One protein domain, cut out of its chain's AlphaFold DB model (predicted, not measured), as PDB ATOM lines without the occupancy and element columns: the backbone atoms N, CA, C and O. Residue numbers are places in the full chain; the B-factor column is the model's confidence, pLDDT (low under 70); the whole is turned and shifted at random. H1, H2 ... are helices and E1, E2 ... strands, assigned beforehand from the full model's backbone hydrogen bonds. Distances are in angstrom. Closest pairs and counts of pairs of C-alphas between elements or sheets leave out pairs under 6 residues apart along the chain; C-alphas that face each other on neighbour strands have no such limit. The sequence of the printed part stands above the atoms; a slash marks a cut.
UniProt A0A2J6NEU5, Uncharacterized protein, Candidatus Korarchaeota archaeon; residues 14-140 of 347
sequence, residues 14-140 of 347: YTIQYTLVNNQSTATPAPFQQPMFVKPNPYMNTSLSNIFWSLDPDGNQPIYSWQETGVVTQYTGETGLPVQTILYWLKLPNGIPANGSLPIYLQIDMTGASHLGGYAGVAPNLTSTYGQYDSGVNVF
ATOM      1  N   TYR A  14     -22.463 -46.285  25.552       94.88
ATOM      2  CA  TYR A  14     -21.556 -45.322  26.155       94.88
ATOM      3  C   TYR A  14     -21.788 -45.335  27.669       94.88
ATOM      4  O   TYR A  14     -22.888 -45.034  28.138       94.88
ATOM      5  N   THR A  15     -20.758 -45.698  28.426       95.94
ATOM      6  CA  THR A  15     -20.863 -45.954  29.866       95.94
ATOM      7  C   THR A  15     -20.249 -44.821  30.682       95.94
ATOM      8  O   THR A  15     -19.108 -44.421  30.450       95.94
ATOM      9  N   ILE A  16     -20.980 -44.339  31.688       96.56
ATOM     10  CA  ILE A  16     -20.486 -43.394  32.697       96.56
ATOM     11  C   ILE A  16     -20.503 -44.100  34.051       96.56
ATOM     12  O   ILE A  16     -21.559 -44.533  34.512       96.56
ATOM     13  N   GLN A  17     -19.346 -44.202  34.699       97.31
ATOM     14  CA  GLN A  17     -19.248 -44.719  36.060       97.31
ATOM     15  C   GLN A  17     -19.471 -43.592  37.072       97.31
ATOM     16  O   GLN A  17     -18.863 -42.531  36.954       97.31
ATOM     17  N   TYR A  18     -20.273 -43.874  38.093       97.44
ATOM     18  CA  TYR A  18     -20.342 -43.103  39.329       97.44
ATOM     19  C   TYR A  18     -19.918 -43.987  40.497       97.44
ATOM     20  O   TYR A  18     -20.132 -45.203  40.483       97.44
ATOM     21  N   THR A  19     -19.346 -43.383  41.531       97.81
ATOM     22  CA  THR A  19     -19.040 -44.083  42.783       97.81
ATOM     23  C   THR A  19     -19.904 -43.531  43.900       97.81
ATOM     24  O   THR A  19     -19.775 -42.370  44.282       97.81
ATOM     25  N   LEU A  20     -20.772 -44.381  44.448       97.62
ATOM     26  CA  LEU A  20     -21.521 -44.065  45.656       97.62
ATOM     27  C   LEU A  20     -20.649 -44.351  46.871       97.62
ATOM     28  O   LEU A  20     -20.081 -45.438  46.966       97.62
ATOM     29  N   VAL A  21     -20.555 -43.413  47.809       97.81
ATOM     30  CA  VAL A  21     -19.734 -43.552  49.018       97.81
ATOM     31  C   VAL A  21     -20.579 -43.283  50.254       97.81
ATOM     32  O   VAL A  21     -21.116 -42.192  50.443       97.81
ATOM     33  N   ASN A  22     -20.666 -44.282  51.128       97.12
ATOM     34  CA  ASN A  22     -21.265 -44.152  52.444       97.12
ATOM     35  C   ASN A  22     -20.159 -43.943  53.486       97.12
ATOM     36  O   ASN A  22     -19.590 -44.903  53.996       97.12
ATOM     37  N   ASN A  23     -19.885 -42.684  53.832       95.31
ATOM     38  CA  ASN A  23     -18.898 -42.311  54.857       95.31
ATOM     39  C   ASN A  23     -19.430 -42.433  56.298       95.31
ATOM     40  O   ASN A  23     -18.866 -41.852  57.223       95.31
ATOM     41  N   GLN A  24     -20.553 -43.124  56.495       95.50
ATOM     42  CA  GLN A  24     -21.212 -43.228  57.789       95.50
ATOM     43  C   GLN A  24     -20.944 -44.577  58.456       95.50
ATOM     44  O   GLN A  24     -20.683 -45.586  57.801       95.50
ATOM     45  N   SER A  25     -21.089 -44.612  59.782       95.81
ATOM     46  CA  SER A  25     -20.899 -45.815  60.603       95.81
ATOM     47  C   SER A  25     -21.989 -46.877  60.436       95.81
ATOM     48  O   SER A  25     -21.837 -47.988  60.940       95.81
ATOM     49  N   THR A  26     -23.084 -46.547  59.751       96.00
ATOM     50  CA  THR A  26     -24.243 -47.423  59.558       96.00
ATOM     51  C   THR A  26     -24.438 -47.670  58.067       96.00
ATOM     52  O   THR A  26     -24.380 -46.737  57.264       96.00
ATOM     53  N   ALA A  27     -24.650 -48.931  57.685       96.69
ATOM     54  CA  ALA A  27     -24.967 -49.286  56.305       96.69
ATOM     55  C   ALA A  27     -26.325 -48.700  55.899       96.69
ATOM     56  O   ALA A  27     -27.201 -48.502  56.745       96.69
ATOM     57  N   THR A  28     -26.528 -48.457  54.605       97.12
ATOM     58  CA  THR A  28     -27.883 -48.167  54.122       97.12
ATOM     59  C   THR A  28     -28.766 -49.410  54.275       97.12
ATOM     60  O   THR A  28     -28.249 -50.531  54.277       97.12
ATOM     61  N   PRO A  29     -30.098 -49.252  54.337       95.31
ATOM     62  CA  PRO A  29     -31.020 -50.373  54.182       95.31
ATOM     63  C   PRO A  29     -30.762 -51.180  52.897       95.31
ATOM     64  O   PRO A  29     -30.101 -50.707  51.973       95.31
ATOM     65  N   ALA A  30     -31.284 -52.400  52.832       95.06
ATOM     66  CA  ALA A  30     -31.258 -53.236  51.636       95.06
ATOM     67  C   ALA A  30     -32.671 -53.816  51.419       95.06
ATOM     68  O   ALA A  30     -33.126 -54.594  52.261       95.06
ATOM     69  N   PRO A  31     -33.392 -53.436  50.346       96.06
ATOM     70  CA  PRO A  31     -32.992 -52.487  49.299       96.06
ATOM     71  C   PRO A  31     -32.923 -51.024  49.787       96.06
ATOM     72  O   PRO A  31     -33.507 -50.673  50.811       96.06
ATOM     73  N   PHE A  32     -32.240 -50.165  49.023       97.69
ATOM     74  CA  PHE A  32     -32.145 -48.717  49.262       97.69
ATOM     75  C   PHE A  32     -32.493 -47.909  48.014       97.69
ATOM     76  O   PHE A  32     -32.089 -48.275  46.912       97.69
ATOM     77  N   GLN A  33     -33.204 -46.794  48.184       97.75
ATOM     78  CA  GLN A  33     -33.501 -45.857  47.103       97.75
ATOM     79  C   GLN A  33     -32.496 -44.704  47.110       97.75
ATOM     80  O   GLN A  33     -32.516 -43.890  48.025       97.75
ATOM     81  N   GLN A  34     -31.635 -44.626  46.096       97.50
ATOM     82  CA  GLN A  34     -30.601 -43.596  45.965       97.50
ATOM     83  C   GLN A  34     -31.010 -42.548  44.915       97.50
ATOM     84  O   GLN A  34     -31.217 -42.925  43.758       97.50
ATOM     85  N   PRO A  35     -31.079 -41.248  45.258       96.81
ATOM     86  CA  PRO A  35     -31.232 -40.185  44.275       96.81
ATOM     87  C   PRO A  35     -29.914 -39.944  43.526       96.81
ATOM     88  O   PRO A  35     -28.831 -39.953  44.116       96.81
ATOM     89  N   MET A  36     -30.021 -39.695  42.224       95.81
ATOM     90  CA  MET A  36     -28.920 -39.430  41.304       95.81
ATOM     91  C   MET A  36     -29.234 -38.204  40.452       95.81
ATOM     92  O   MET A  36     -30.192 -38.206  39.680       95.81
ATOM     93  N   PHE A  37     -28.393 -37.176  40.557       93.06
ATOM     94  CA  PHE A  37     -28.465 -35.982  39.717       93.06
ATOM     95  C   PHE A  37     -27.524 -36.140  38.526       93.06
ATOM     96  O   PHE A  37     -26.305 -36.036  38.654       93.06
ATOM     97  N   VAL A  38     -28.096 -36.405  37.356       92.56
ATOM     98  CA  VAL A  38     -27.346 -36.679  36.128       92.56
ATOM     99  C   VAL A  38     -27.269 -35.423  35.276       92.56
ATOM    100  O   VAL A  38     -28.286 -34.786  35.010       92.56
ATOM    101  N   LYS A  39     -26.071 -35.074  34.804       91.25
ATOM    102  CA  LYS A  39     -25.900 -34.012  33.803       91.25
ATOM    103  C   LYS A  39     -26.276 -34.542  32.415       91.25
ATOM    104  O   LYS A  39     -25.866 -35.658  32.087       91.25
ATOM    105  N   PRO A  40     -26.986 -33.762  31.579       90.81
ATOM    106  CA  PRO A  40     -27.227 -34.139  30.193       90.81
ATOM    107  C   PRO A  40     -25.921 -34.479  29.470       90.81
ATOM    108  O   PRO A  40     -24.935 -33.744  29.567       90.81
ATOM    109  N   ASN A  41     -25.924 -35.588  28.738       91.88
ATOM    110  CA  ASN A  41     -24.805 -36.025  27.914       91.88
ATOM    111  C   ASN A  41     -25.212 -35.968  26.428       91.88
ATOM    112  O   ASN A  41     -26.357 -36.303  26.121       91.88
ATOM    113  N   PRO A  42     -24.312 -35.588  25.497       92.62
ATOM    114  CA  PRO A  42     -24.626 -35.497  24.067       92.62
ATOM    115  C   PRO A  42     -25.181 -36.777  23.423       92.62
ATOM    116  O   PRO A  42     -25.802 -36.694  22.367       92.62
ATOM    117  N   TYR A  43     -24.949 -37.945  24.026       94.44
ATOM    118  CA  TYR A  43     -25.443 -39.233  23.533       94.44
ATOM    119  C   TYR A  43     -26.841 -39.600  24.055       94.44
ATOM    120  O   TYR A  43     -27.438 -40.571  23.593       94.44
ATOM    121  N   MET A  44     -27.386 -38.838  25.006       94.81
ATOM    122  CA  MET A  44     -28.764 -39.018  25.466       94.81
ATOM    123  C   MET A  44     -29.731 -38.479  24.415       94.81
ATOM    124  O   MET A  44     -29.572 -37.362  23.920       94.81
ATOM    125  N   ASN A  45     -30.763 -39.255  24.094       93.00
ATOM    126  CA  ASN A  45     -31.843 -38.770  23.249       93.00
ATOM    127  C   ASN A  45     -32.743 -37.788  24.024       93.00
ATOM    128  O   ASN A  45     -32.719 -37.709  25.252       93.00
ATOM    129  N   THR A  46     -33.556 -37.019  23.300       89.06
ATOM    130  CA  THR A  46     -34.402 -35.967  23.892       89.06
ATOM    131  C   THR A  46     -35.472 -36.506  24.839       89.06
ATOM    132  O   THR A  46     -35.860 -35.808  25.770       89.06
ATOM    133  N   SER A  47     -35.940 -37.738  24.622       89.69
ATOM    134  CA  SER A  47     -36.881 -38.428  25.507       89.69
ATOM    135  C   SER A  47     -36.210 -39.089  26.712       89.69
ATOM    136  O   SER A  47     -36.913 -39.690  27.518       89.69
ATOM    137  N   LEU A  48     -34.876 -39.022  26.813       93.94
ATOM    138  CA  LEU A  48     -34.047 -39.717  27.803       93.94
ATOM    139  C   LEU A  48     -34.318 -41.229  27.873       93.94
ATOM    140  O   LEU A  48     -34.056 -41.883  28.876       93.94
ATOM    141  N   SER A  49     -34.848 -41.800  26.795       95.19
ATOM    142  CA  SER A  49     -35.321 -43.179  26.779       95.19
ATOM    143  C   SER A  49     -34.219 -44.179  26.472       95.19
ATOM    144  O   SER A  49     -34.383 -45.357  26.763       95.19
ATOM    145  N   ASN A  50     -33.096 -43.734  25.904       95.81
ATOM    146  CA  ASN A  50     -31.969 -44.593  25.559       95.81
ATOM    147  C   ASN A  50     -30.980 -44.791  26.710       95.81
ATOM    148  O   ASN A  50     -29.813 -45.073  26.456       95.81
ATOM    149  N   ILE A  51     -31.406 -44.617  27.962       95.75
ATOM    150  CA  ILE A  51     -30.526 -44.787  29.116       95.75
ATOM    151  C   ILE A  51     -31.101 -45.772  30.130       95.75
ATOM    152  O   ILE A  51     -32.316 -45.871  30.301       95.75
ATOM    153  N   PHE A  52     -30.218 -46.469  30.836       97.12
ATOM    154  CA  PHE A  52     -30.554 -47.293  31.996       97.12
ATOM    155  C   PHE A  52     -29.358 -47.388  32.950       97.12
ATOM    156  O   PHE A  52     -28.253 -46.950  32.632       97.12
ATOM    157  N   TRP A  53     -29.575 -47.953  34.136       98.19
ATOM    158  CA  TRP A  53     -28.547 -48.086  35.167       98.19
ATOM    159  C   TRP A  53     -28.174 -49.546  35.399       98.19
ATOM    160  O   TRP A  53     -29.044 -50.414  35.345       98.19
ATOM    161  N   SER A  54     -26.902 -49.808  35.700       98.00
ATOM    162  CA  SER A  54     -26.364 -51.148  35.960       98.00
ATOM    163  C   SER A  54     -25.358 -51.166  37.115       98.00
ATOM    164  O   SER A  54     -24.747 -50.144  37.437       98.00
ATOM    165  N   LEU A  55     -25.164 -52.338  37.726       97.94
ATOM    166  CA  LEU A  55     -24.112 -52.588  38.727       97.94
ATOM    167  C   LEU A  55     -22.773 -53.023  38.112       97.94
ATOM    168  O   LEU A  55     -21.775 -53.130  38.821       97.94
ATOM    169  N   ASP A  56     -22.740 -53.260  36.805       96.44
ATOM    170  CA  ASP A  56     -21.546 -53.626  36.047       96.44
ATOM    171  C   ASP A  56     -21.380 -52.732  34.799       96.44
ATOM    172  O   ASP A  56     -22.374 -52.230  34.253       96.44
ATOM    173  N   PRO A  57     -20.136 -52.537  34.327       94.94
ATOM    174  CA  PRO A  57     -19.851 -51.675  33.184       94.94
ATOM    175  C   PRO A  57     -20.404 -52.207  31.857       94.94
ATOM    176  O   PRO A  57     -20.619 -51.405  30.954       94.94
ATOM    177  N   ASP A  58     -20.693 -53.506  31.745       92.94
ATOM    178  CA  ASP A  58     -21.203 -54.115  30.511       92.94
ATOM    179  C   ASP A  58     -22.738 -54.034  30.397       92.94
ATOM    180  O   ASP A  58     -23.310 -54.372  29.361       92.94
ATOM    181  N   GLY A  59     -23.425 -53.568  31.449       93.81
ATOM    182  CA  GLY A  59     -24.884 -53.432  31.466       93.81
ATOM    183  C   GLY A  59     -25.640 -54.746  31.703       93.81
ATOM    184  O   GLY A  59     -26.843 -54.801  31.457       93.81
ATOM    185  N   ASN A  60     -24.965 -55.799  32.174       95.00
ATOM    186  CA  ASN A  60     -25.550 -57.130  32.376       95.00
ATOM    187  C   ASN A  60     -26.333 -57.283  33.694       95.00
ATOM    188  O   ASN A  60     -27.065 -58.258  33.871       95.00
ATOM    189  N   GLN A  61     -26.190 -56.343  34.625       96.94
ATOM    190  CA  GLN A  61     -26.861 -56.299  35.924       96.94
ATOM    191  C   GLN A  61     -27.691 -55.017  36.063       96.94
ATOM    192  O   GLN A  61     -27.401 -54.183  36.933       96.94
ATOM    193  N   PRO A  62     -28.720 -54.835  35.211       97.56
ATOM    194  CA  PRO A  62     -29.539 -53.639  35.246       97.56
ATOM    195  C   PRO A  62     -30.274 -53.520  36.584       97.56
ATOM    196  O   PRO A  62     -30.717 -54.511  37.171       97.56
ATOM    197  N   ILE A  63     -30.429 -52.288  37.056       98.31
ATOM    198  CA  ILE A  63     -31.164 -51.966  38.281       98.31
ATOM    199  C   ILE A  63     -32.342 -51.058  37.975       98.31
ATOM    200  O   ILE A  63     -32.291 -50.218  37.075       98.31
ATOM    201  N   TYR A  64     -33.414 -51.224  38.750       98.62
ATOM    202  CA  TYR A  64     -34.598 -50.393  38.592       98.62
ATOM    203  C   TYR A  64     -34.280 -48.931  38.883       98.62
ATOM    204  O   TYR A  64     -33.690 -48.595  39.913       98.62
ATOM    205  N   SER A  65     -34.721 -48.076  37.972       98.50
ATOM    206  CA  SER A  65     -34.571 -46.634  38.033       98.50
ATOM    207  C   SER A  65     -35.867 -45.935  37.646       98.50
ATOM    208  O   SER A  65     -36.653 -46.445  36.843       98.50
ATOM    209  N   TRP A  66     -36.084 -44.766  38.236       98.50
ATOM    210  CA  TRP A  66     -37.263 -43.948  38.009       98.50
ATOM    211  C   TRP A  66     -36.865 -42.481  37.858       98.50
ATOM    212  O   TRP A  66     -36.347 -41.869  38.794       98.50
ATOM    213  N   GLN A  67     -37.061 -41.938  36.661       97.81
ATOM    214  CA  GLN A  67     -36.824 -40.539  36.335       97.81
ATOM    215  C   GLN A  67     -37.939 -39.678  36.934       97.81
ATOM    216  O   GLN A  67     -39.086 -39.759  36.504       97.81
ATOM    217  N   GLU A  68     -37.603 -38.825  37.894       96.88
ATOM    218  CA  GLU A  68     -38.582 -37.952  38.544       96.88
ATOM    219  C   GLU A  68     -38.825 -36.653  37.778       96.88
ATOM    220  O   GLU A  68     -39.927 -36.110  37.803       96.88
ATOM    221  N   THR A  69     -37.788 -36.138  37.117       92.88
ATOM    222  CA  THR A  69     -37.820 -34.832  36.455       92.88
ATOM    223  C   THR A  69     -37.442 -34.949  34.989       92.88
ATOM    224  O   THR A  69     -36.691 -35.837  34.593       92.88
ATOM    225  N   GLY A  70     -37.882 -33.994  34.171       88.44
ATOM    226  CA  GLY A  70     -37.182 -33.688  32.922       88.44
ATOM    227  C   GLY A  70     -35.802 -33.067  33.187       88.44
ATOM    228  O   GLY A  70     -35.266 -33.127  34.299       88.44
ATOM    229  N   VAL A  71     -35.242 -32.418  32.168       86.25
ATOM    230  CA  VAL A  71     -34.056 -31.575  32.345       86.25
ATOM    231  C   VAL A  71     -34.459 -30.317  33.113       86.25
ATOM    232  O   VAL A  71     -35.261 -29.521  32.629       86.25
ATOM    233  N   VAL A  72     -33.900 -30.141  34.308       84.00
ATOM    234  CA  VAL A  72     -34.124 -28.974  35.166       84.00
ATOM    235  C   VAL A  72     -32.833 -28.187  35.340       84.00
ATOM    236  O   VAL A  72     -31.750 -28.755  35.494       84.00
ATOM    237  N   THR A  73     -32.945 -26.863  35.333       79.81
ATOM    238  CA  THR A  73     -31.822 -25.965  35.610       79.81
ATOM    239  C   THR A  73     -31.777 -25.665  37.099       79.81
ATOM    240  O   THR A  73     -32.713 -25.084  37.641       79.81
ATOM    241  N   GLN A  74     -30.678 -26.033  37.752       69.81
ATOM    242  CA  GLN A  74     -30.406 -25.702  39.147       69.81
ATOM    243  C   GLN A  74     -29.293 -24.662  39.244       69.81
ATOM    244  O   GLN A  74     -28.345 -24.674  38.460       69.81
ATOM    245  N   TYR A  75     -29.378 -23.780  40.235       58.00
ATOM    246  CA  TYR A  75     -28.298 -22.859  40.581       58.00
ATOM    247  C   TYR A  75     -27.513 -23.463  41.742       58.00
ATOM    248  O   TYR A  75     -27.933 -23.386  42.894       58.00
ATOM    249  N   THR A  76     -26.387 -24.111  41.449       54.12
ATOM    250  CA  THR A  76     -25.520 -24.663  42.497       54.12
ATOM    251  C   THR A  76     -24.617 -23.564  43.055       54.12
ATOM    252  O   THR A  76     -23.951 -22.855  42.293       54.12
ATOM    253  N   GLY A  77     -24.564 -23.438  44.383       39.19
ATOM    254  CA  GLY A  77     -23.841 -22.373  45.089       39.19
ATOM    255  C   GLY A  77     -22.317 -22.348  44.898       39.19
ATOM    256  O   GLY A  77     -21.691 -21.361  45.264       39.19
ATOM    257  N   GLU A  78     -21.707 -23.376  44.300       51.62
ATOM    258  CA  GLU A  78     -20.244 -23.450  44.133       51.62
ATOM    259  C   GLU A  78     -19.691 -22.525  43.039       51.62
ATOM    260  O   GLU A  78     -18.553 -22.074  43.128       51.62
ATOM    261  N   THR A  79     -20.482 -22.218  42.005       53.03
ATOM    262  CA  THR A  79     -20.045 -21.346  40.894       53.03
ATOM    263  C   THR A  79     -21.040 -20.239  40.558       53.03
ATOM    264  O   THR A  79     -20.714 -19.350  39.774       53.03
ATOM    265  N   GLY A  80     -22.262 -20.292  41.106       57.72
ATOM    266  CA  GLY A  80     -23.358 -19.394  40.724       57.72
ATOM    267  C   GLY A  80     -23.839 -19.584  39.278       57.72
ATOM    268  O   GLY A  80     -24.712 -18.843  38.825       57.72
ATOM    269  N   LEU A  81     -23.290 -20.562  38.549       63.94
ATOM    270  CA  LEU A  81     -23.679 -20.870  37.181       63.94
ATOM    271  C   LEU A  81     -24.822 -21.896  37.165       63.94
ATOM    272  O   LEU A  81     -24.831 -22.822  37.982       63.94
ATOM    273  N   PRO A  82     -25.777 -21.757  36.230       71.88
ATOM    274  CA  PRO A  82     -26.839 -22.734  36.056       71.88
ATOM    275  C   PRO A  82     -26.258 -24.078  35.601       71.88
ATOM    276  O   PRO A  82     -25.535 -24.154  34.605       71.88
ATOM    277  N   VAL A  83     -26.613 -25.150  36.304       80.56
ATOM    278  CA  VAL A  83     -26.292 -26.532  35.941       80.56
ATOM    279  C   VAL A  83     -27.586 -27.242  35.576       80.56
ATOM    280  O   VAL A  83     -28.531 -27.287  36.361       80.56
ATOM    281  N   GLN A  84     -27.634 -27.810  34.372       87.81
ATOM    282  CA  GLN A  84     -28.743 -28.666  33.961       87.81
ATOM    283  C   GLN A  84     -28.559 -30.063  34.549       87.81
ATOM    284  O   GLN A  84     -27.478 -30.649  34.450       87.81
ATOM    285  N   THR A  85     -29.617 -30.591  35.154       91.25
ATOM    286  CA  THR A  85     -29.629 -31.906  35.796       91.25
ATOM    287  C   THR A  85     -30.941 -32.631  35.531       91.25
ATOM    288  O   THR A  85     -31.954 -32.010  35.221       91.25
ATOM    289  N   ILE A  86     -30.910 -33.951  35.655       93.75
ATOM    290  CA  ILE A  86     -32.074 -34.833  35.629       93.75
ATOM    291  C   ILE A  86     -32.009 -35.676  36.902       93.75
ATOM    292  O   ILE A  86     -30.956 -36.254  37.188       93.75
ATOM    293  N   LEU A  87     -33.098 -35.740  37.666       95.62
ATOM    294  CA  LEU A  87     -33.165 -36.547  38.880       95.62
ATOM    295  C   LEU A  87     -33.691 -37.953  38.570       95.62
ATOM    296  O   LEU A  87     -34.819 -38.121  38.105       95.62
ATOM    297  N   TYR A  88     -32.876 -38.952  38.890       97.50
ATOM    298  CA  TYR A  88     -33.244 -40.364  38.897       97.50
ATOM    299  C   TYR A  88     -33.250 -40.905  40.320       97.50
ATOM    300  O   TYR A  88     -32.384 -40.565  41.120       97.50
ATOM    301  N   TRP A  89     -34.166 -41.817  40.609       98.44
ATOM    302  CA  TRP A  89     -34.128 -42.662  41.797       98.44
ATOM    303  C   TRP A  89     -33.747 -44.075  41.404       98.44
ATOM    304  O   TRP A  89     -34.392 -44.656  40.537       98.44
ATOM    305  N   LEU A  90     -32.721 -44.632  42.040       98.56
ATOM    306  CA  LEU A  90     -32.233 -45.985  41.788       98.56
ATOM    307  C   LEU A  90     -32.587 -46.905  42.948       98.56
ATOM    308  O   LEU A  90     -32.405 -46.524  44.101       98.56
ATOM    309  N   LYS A  91     -33.008 -48.137  42.662       98.44
ATOM    310  CA  LYS A  91     -33.132 -49.185  43.678       98.44
ATOM    311  C   LYS A  91     -31.854 -50.004  43.746       98.44
ATOM    312  O   LYS A  91     -31.606 -50.857  42.899       98.44
ATOM    313  N   LEU A  92     -31.072 -49.775  44.793       98.25
ATOM    314  CA  LEU A  92     -29.889 -50.559  45.115       98.25
ATOM    315  C   LEU A  92     -30.325 -51.806  45.895       98.25
ATOM    316  O   LEU A  92     -30.755 -51.674  47.045       98.25
ATOM    317  N   PRO A  93     -30.235 -53.018  45.322       97.00
ATOM    318  CA  PRO A  93     -30.764 -54.221  45.966       97.00
ATOM    319  C   PRO A  93     -30.040 -54.559  47.275       97.00
ATOM    320  O   PRO A  93     -30.679 -54.984  48.232       97.00
ATOM    321  N   ASN A  94     -28.728 -54.312  47.331       96.75
ATOM    322  CA  ASN A  94     -27.868 -54.685  48.458       96.75
ATOM    323  C   ASN A  94     -27.460 -53.497  49.346       96.75
ATOM    324  O   ASN A  94     -26.651 -53.669  50.255       96.75
ATOM    325  N   GLY A  95     -27.989 -52.296  49.081       96.75
ATOM    326  CA  GLY A  95     -27.555 -51.077  49.764       96.75
ATOM    327  C   GLY A  95     -26.061 -50.776  49.579       96.75
ATOM    328  O   GLY A  95     -25.422 -51.251  48.639       96.75
ATOM    329  N   ILE A  96     -25.507 -49.965  50.482       98.00
ATOM    330  CA  ILE A  96     -24.090 -49.603  50.547       98.00
ATOM    331  C   ILE A  96     -23.601 -49.851  51.984       98.00
ATOM    332  O   ILE A  96     -24.188 -49.303  52.929       98.00
ATOM    333  N   PRO A  97     -22.536 -50.651  52.181       97.56
ATOM    334  CA  PRO A  97     -21.981 -50.922  53.507       97.56
ATOM    335  C   PRO A  97     -21.576 -49.654  54.269       97.56
ATOM    336  O   PRO A  97     -21.296 -48.616  53.669       97.56
ATOM    337  N   ALA A  98     -21.510 -49.746  55.601       97.12
ATOM    338  CA  ALA A  98     -20.922 -48.700  56.438       97.12
ATOM    339  C   ALA A  98     -19.456 -48.465  56.047       97.12
ATOM    340  O   ALA A  98     -18.714 -49.433  55.871       97.12
ATOM    341  N   ASN A  99     -19.036 -47.201  55.945       96.94
ATOM    342  CA  ASN A  99     -17.697 -46.810  55.480       96.94
ATOM    343  C   ASN A  99     -17.292 -47.485  54.152       96.94
ATOM    344  O   ASN A  99     -16.126 -47.821  53.946       96.94
ATOM    345  N   GLY A 100     -18.273 -47.754  53.287       97.12
ATOM    346  CA  GLY A 100     -18.109 -48.508  52.050       97.12
ATOM    347  C   GLY A 100     -18.452 -47.692  50.810       97.12
ATOM    348  O   GLY A 100     -18.994 -46.588  50.887       97.12
ATOM    349  N   SER A 101     -18.167 -48.268  49.647       97.75
ATOM    350  CA  SER A 101     -18.503 -47.685  48.351       97.75
ATOM    351  C   SER A 101     -19.106 -48.715  47.405       97.75
ATOM    352  O   SER A 101     -18.801 -49.904  47.504       97.75
ATOM    353  N   LEU A 102     -19.912 -48.249  46.457       98.19
ATOM    354  CA  LEU A 102     -20.518 -49.060  45.407       98.19
ATOM    355  C   LEU A 102     -20.357 -48.345  44.058       98.19
ATOM    356  O   LEU A 102     -20.885 -47.238  43.908       98.19
ATOM    357  N   PRO A 103     -19.650 -48.930  43.074       98.00
ATOM    358  CA  PRO A 103     -19.699 -48.424  41.712       98.00
ATOM    359  C   PRO A 103     -21.078 -48.694  41.105       98.00
ATOM    360  O   PRO A 103     -21.650 -49.771  41.278       98.00
ATOM    361  N   ILE A 104     -21.594 -47.713  40.376       98.06
ATOM    362  CA  ILE A 104     -22.803 -47.834  39.562       98.06
ATOM    363  C   ILE A 104     -22.532 -47.234  38.186       98.06
ATOM    364  O   ILE A 104     -21.717 -46.320  38.038       98.06
ATOM    365  N   TYR A 105     -23.222 -47.736  37.173       98.12
ATOM    366  CA  TYR A 105     -22.951 -47.392  35.785       98.12
ATOM    367  C   TYR A 105     -24.221 -46.887  35.120       98.12
ATOM    368  O   TYR A 105     -25.234 -47.582  35.090       98.12
ATOM    369  N   LEU A 106     -24.161 -45.672  34.584       97.88
ATOM    370  CA  LEU A 106     -25.163 -45.154  33.666       97.88
ATOM    371  C   LEU A 106     -24.785 -45.603  32.257       97.88
ATOM    372  O   LEU A 106     -23.717 -45.252  31.753       97.88
ATOM    373  N   GLN A 107     -25.668 -46.371  31.640       97.38
ATOM    374  CA  GLN A 107     -25.513 -46.894  30.293       97.38
ATOM    375  C   GLN A 107     -26.345 -46.046  29.339       97.38
ATOM    376  O   GLN A 107     -27.535 -45.844  29.574       97.38
ATOM    377  N   ILE A 108     -25.722 -45.544  28.273       96.81
ATOM    378  CA  ILE A 108     -26.398 -44.827  27.189       96.81
ATOM    379  C   ILE A 108     -26.326 -45.687  25.934       96.81
ATOM    380  O   ILE A 108     -25.248 -45.902  25.388       96.81
ATOM    381  N   ASP A 109     -27.469 -46.167  25.469       95.25
ATOM    382  CA  ASP A 109     -27.591 -46.968  24.260       95.25
ATOM    383  C   ASP A 109     -27.343 -46.123  23.012       95.25
ATOM    384  O   ASP A 109     -28.146 -45.264  22.625       95.25
ATOM    385  N   MET A 110     -26.202 -46.394  22.381       93.88
ATOM    386  CA  MET A 110     -25.706 -45.689  21.204       93.88
ATOM    387  C   MET A 110     -26.463 -46.073  19.931       93.88
ATOM    388  O   MET A 110     -26.366 -45.366  18.930       93.88
ATOM    389  N   THR A 111     -27.240 -47.162  19.955       92.50
ATOM    390  CA  THR A 111     -28.165 -47.509  18.865       92.50
ATOM    391  C   THR A 111     -29.457 -46.691  18.928       92.50
ATOM    392  O   THR A 111     -30.201 -46.632  17.950       92.50
ATOM    393  N   GLY A 112     -29.715 -46.035  20.067       90.81
ATOM    394  CA  GLY A 112     -30.922 -45.257  20.323       90.81
ATOM    395  C   GLY A 112     -32.124 -46.098  20.758       90.81
ATOM    396  O   GLY A 112     -33.233 -45.562  20.816       90.81
ATOM    397  N   ALA A 113     -31.934 -47.389  21.056       93.81
ATOM    398  CA  ALA A 113     -33.005 -48.241  21.558       93.81
ATOM    399  C   ALA A 113     -33.567 -47.700  22.883       93.81
ATOM    400  O   ALA A 113     -32.835 -47.201  23.736       93.81
ATOM    401  N   SER A 114     -34.888 -47.787  23.039       95.62
ATOM    402  CA  SER A 114     -35.577 -47.347  24.252       95.62
ATOM    403  C   SER A 114     -35.507 -48.419  25.336       95.62
ATOM    404  O   SER A 114     -35.850 -49.572  25.085       95.62
ATOM    405  N   HIS A 115     -35.173 -48.002  26.553       95.88
ATOM    406  CA  HIS A 115     -35.125 -48.819  27.769       95.88
ATOM    407  C   HIS A 115     -36.283 -48.523  28.740       95.88
ATOM    408  O   HIS A 115     -36.435 -49.208  29.757       95.88
ATOM    409  N   LEU A 116     -37.129 -47.533  28.423       96.38
ATOM    410  CA  LEU A 116     -38.342 -47.219  29.186       96.38
ATOM    411  C   LEU A 116     -39.338 -48.388  29.192       96.38
ATOM    412  O   LEU A 116     -39.565 -49.031  28.168       96.38
ATOM    413  N   GLY A 117     -39.955 -48.634  30.349       91.69
ATOM    414  CA  GLY A 117     -40.878 -49.752  30.575       91.69
ATOM    415  C   GLY A 117     -40.189 -51.062  30.978       91.69
ATOM    416  O   GLY A 117     -40.873 -52.032  31.299       91.69
ATOM    417  N   GLY A 118     -38.852 -51.091  30.989       93.06
ATOM    418  CA  GLY A 118     -38.041 -52.173  31.548       93.06
ATOM    419  C   GLY A 118     -37.506 -51.821  32.940       93.06
ATOM    420  O   GLY A 118     -38.262 -51.549  33.873       93.06
ATOM    421  N   TYR A 119     -36.178 -51.814  33.080       96.31
ATOM    422  CA  TYR A 119     -35.497 -51.362  34.302       96.31
ATOM    423  C   TYR A 119     -35.431 -49.834  34.426       96.31
ATOM    424  O   TYR A 119     -35.144 -49.319  35.504       96.31
ATOM    425  N   ALA A 120     -35.728 -49.099  33.355       97.75
ATOM    426  CA  ALA A 120     -35.916 -47.658  33.397       97.75
ATOM    427  C   ALA A 120     -37.408 -47.320  33.319       97.75
ATOM    428  O   ALA A 120     -38.151 -47.874  32.506       97.75
ATOM    429  N   GLY A 121     -37.845 -46.387  34.153       97.88
ATOM    430  CA  GLY A 121     -39.145 -45.749  34.012       97.88
ATOM    431  C   GLY A 121     -39.094 -44.286  34.404       97.88
ATOM    432  O   GLY A 121     -38.034 -43.743  34.712       97.88
ATOM    433  N   VAL A 122     -40.249 -43.641  34.352       97.62
ATOM    434  CA  VAL A 122     -40.376 -42.185  34.442       97.62
ATOM    435  C   VAL A 122     -41.664 -41.809  35.162       97.62
ATOM    436  O   VAL A 122     -42.655 -42.528  35.071       97.62
ATOM    437  N   ALA A 123     -41.654 -40.686  35.875       97.50
ATOM    438  CA  ALA A 123     -42.821 -40.178  36.574       97.50
ATOM    439  C   ALA A 123     -44.046 -40.074  35.645       97.50
ATOM    440  O   ALA A 123     -43.919 -39.702  34.473       97.50
ATOM    441  N   PRO A 124     -45.248 -40.389  36.159       97.69
ATOM    442  CA  PRO A 124     -46.431 -40.647  35.342       97.69
ATOM    443  C   PRO A 124     -46.902 -39.417  34.566       97.69
ATOM    444  O   PRO A 124     -47.522 -39.558  33.516       97.69
ATOM    445  N   ASN A 125     -46.587 -38.224  35.072       95.38
ATOM    446  CA  ASN A 125     -46.960 -36.931  34.513       95.38
ATOM    447  C   ASN A 125     -45.919 -36.350  33.531       95.38
ATOM    448  O   ASN A 125     -46.107 -35.237  33.049       95.38
ATOM    449  N   LEU A 126     -44.821 -37.062  33.239       94.44
ATOM    450  CA  LEU A 126     -43.781 -36.599  32.303       94.44
ATOM    451  C   LEU A 126     -43.926 -37.163  30.883       94.44
ATOM    452  O   LEU A 126     -43.193 -36.760  29.979       94.44
ATOM    453  N   THR A 127     -44.854 -38.093  30.668       93.50
ATOM    454  CA  THR A 127     -45.141 -38.686  29.357       93.50
ATOM    455  C   THR A 127     -46.459 -38.161  28.798       93.50
ATOM    456  O   THR A 127     -47.346 -37.746  29.535       93.50
ATOM    457  N   SER A 128     -46.617 -38.199  27.470       93.25
ATOM    458  CA  SER A 128     -47.853 -37.743  26.809       93.25
ATOM    459  C   SER A 128     -49.070 -38.605  27.152       93.25
ATOM    460  O   SER A 128     -50.195 -38.117  27.160       93.25
ATOM    461  N   THR A 129     -48.844 -39.891  27.428       96.88
ATOM    462  CA  THR A 129     -49.841 -40.798  27.997       96.88
ATOM    463  C   THR A 129     -49.497 -41.020  29.459       96.88
ATOM    464  O   THR A 129     -48.389 -41.468  29.761       96.88
ATOM    465  N   TYR A 130     -50.431 -40.711  30.355       97.94
ATOM    466  CA  TYR A 130     -50.202 -40.805  31.792       97.94
ATOM    467  C   TYR A 130     -49.783 -42.218  32.211       97.94
ATOM    468  O   TYR A 130     -50.447 -43.197  31.872       97.94
ATOM    469  N   GLY A 131     -48.675 -42.320  32.946       97.38
ATOM    470  CA  GLY A 131     -48.206 -43.582  33.519       97.38
ATOM    471  C   GLY A 131     -47.677 -44.617  32.517       97.38
ATOM    472  O   GLY A 131     -47.379 -45.734  32.928       97.38
ATOM    473  N   GLN A 132     -47.527 -44.282  31.225       96.62
ATOM    474  CA  GLN A 132     -47.165 -45.244  30.167       96.62
ATOM    475  C   GLN A 132     -45.881 -46.041  30.460       96.62
ATOM    476  O   GLN A 132     -45.802 -47.221  30.121       96.62
ATOM    477  N   TYR A 133     -44.890 -45.399  31.078       97.69
ATOM    478  CA  TYR A 133     -43.603 -46.005  31.435       97.69
ATOM    479  C   TYR A 133     -43.271 -45.803  32.915       97.69
ATOM    480  O   TYR A 133     -42.101 -45.804  33.306       97.69
ATOM    481  N   ASP A 134     -44.290 -45.583  33.738       98.31
ATOM    482  CA  ASP A 134     -44.089 -45.376  35.161       98.31
ATOM    483  C   ASP A 134     -43.742 -46.693  35.858       98.31
ATOM    484  O   ASP A 134     -44.507 -47.656  35.854       98.31
ATOM    485  N   SER A 135     -42.549 -46.726  36.449       97.12
ATOM    486  CA  SER A 135     -41.979 -47.882  37.140       97.12
ATOM    487  C   SER A 135     -41.773 -47.634  38.635       97.12
ATOM    488  O   SER A 135     -41.060 -48.407  39.277       97.12
ATOM    489  N   GLY A 136     -42.376 -46.588  39.220       98.12
ATOM    490  CA  GLY A 136     -42.118 -46.195  40.611       98.12
ATOM    491  C   GLY A 136     -42.327 -47.337  41.618       98.12
ATOM    492  O   GLY A 136     -41.548 -47.487  42.561       98.12
ATOM    493  N   VAL A 137     -43.291 -48.228  41.354       97.69
ATOM    494  CA  VAL A 137     -43.555 -49.448  42.145       97.69
ATOM    495  C   VAL A 137     -42.362 -50.408  42.218       97.69
ATOM    496  O   VAL A 137     -42.195 -51.121  43.205       97.69
ATOM    497  N   ASN A 138     -41.496 -50.409  41.207       98.25
ATOM    498  CA  ASN A 138     -40.305 -51.248  41.186       98.25
ATOM    499  C   ASN A 138     -39.148 -50.631  41.979       98.25
ATOM    500  O   ASN A 138     -38.246 -51.370  42.374       98.25
ATOM    501  N   VAL A 139     -39.176 -49.315  42.239       98.56
ATOM    502  CA  VAL A 139     -38.097 -48.569  42.907       98.56
ATOM    503  C   VAL A 139     -38.367 -48.364  44.397       98.56
ATOM    504  O   VAL A 139     -37.495 -48.655  45.219       98.56
ATOM    505  N   PHE A 140     -39.561 -47.901  44.765       97.94
ATOM    506  CA  PHE A 140     -39.876 -47.461  46.129       97.94
ATOM    507  C   PHE A 140     -40.497 -48.566  46.994       97.94
ATOM    508  O   PHE A 140     -40.973 -49.579  46.486       97.94
TER     509      PHE A 140
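AT A GLANCE: This is residues 14 to 140 of the 347 residues of an uncharacterized protein of Candidatus Korarchaeota archaeon (UniProt A0A2J6NEU5). Two sheets lie partly face to face as a loose sandwich with crossed strands: E1, E7 and E3 make one, and a strongly twisted, branched sheet of E2, E4, E5, E6 and E8 makes the other. The long strand E6 runs through the branched sheet, and its residues 82 to 85 form with E5 a hairpin arm that reaches away from the sandwich; the short helix H1 packs on the branched sheet. The printed part has 127 residues with eight named strands followed by one named helix, in the order E1 E2 E3 E4 E5 E6 E7 E8 H1. The sheet E1 E7 E3, in that order, is antiparallel, and the branched sheet is mixed; the class is mostly strand, though under half of the residues are in named elements. The whole is compact, with a radius of gyration of the C-alphas of 14.8 A and spans of 44 by 37 by 27 A.

IN THESE COORDINATES: Find C-alpha 14 at (-21.556, -45.322, 26.155); from there E1, residues 14 to 22, runs 26.3 A. Next come E2, residues 32 to 38, 18.5 A long, then E3, residues 51 to 54, E4, residues 65 to 67, and E5, residues 72 to 75. E6, residues 82 to 92, starts at C-alpha 82 at (-26.839, -22.734, 36.056) and spans 29.4 A, as does E7, residues 100 to 109. E8, residues 120 to 122, precedes H1, residues 136 to 139, which ends at C-alpha 139 at (-38.097, -48.569, 42.907).

HOW THE PARTS SIT: The two sheets form a sandwich, two sheets face to face, with their strands at 65 degrees to each other. In the first, look beside E1 for E7, antiparallel at 159 degrees, with N 16 and O 106 2.9 A apart. On E7's other side is E3, antiparallel, with N 54 and O 105 at 2.8 A. In the branched sheet, E6 has E2 on one side, N 36 and O 88 being 2.7 A apart, and E4 and E5 on the other side, with N 66 and O 89 at 2.9 A and N 72 and O 85 at 2.8 A. E8 is parallel to E4, with N 67 and O 121 at 2.8 A. H1 is on this sheet at a height of 6.9 A, only just over E4, on which 3 of its 4 C-alphas fall; the closest C-alphas of H1 and E4 are those of Gly 136 and Trp 66, 5.9 A apart. H1 is too short for an O i to N i+4 pair, but its one O i to N i+3 pair is within hydrogen-bond range.

THE WHOLE: The C-alphas of Ser 25 and Ser 128, the two farthest apart, are 44.0 A from each other. The printed part has no cut; the links E2 to E3 and E8 to H1 are long. Mean pLDDT of the printed part is 92.8, and residues 74 to 81 are under 70.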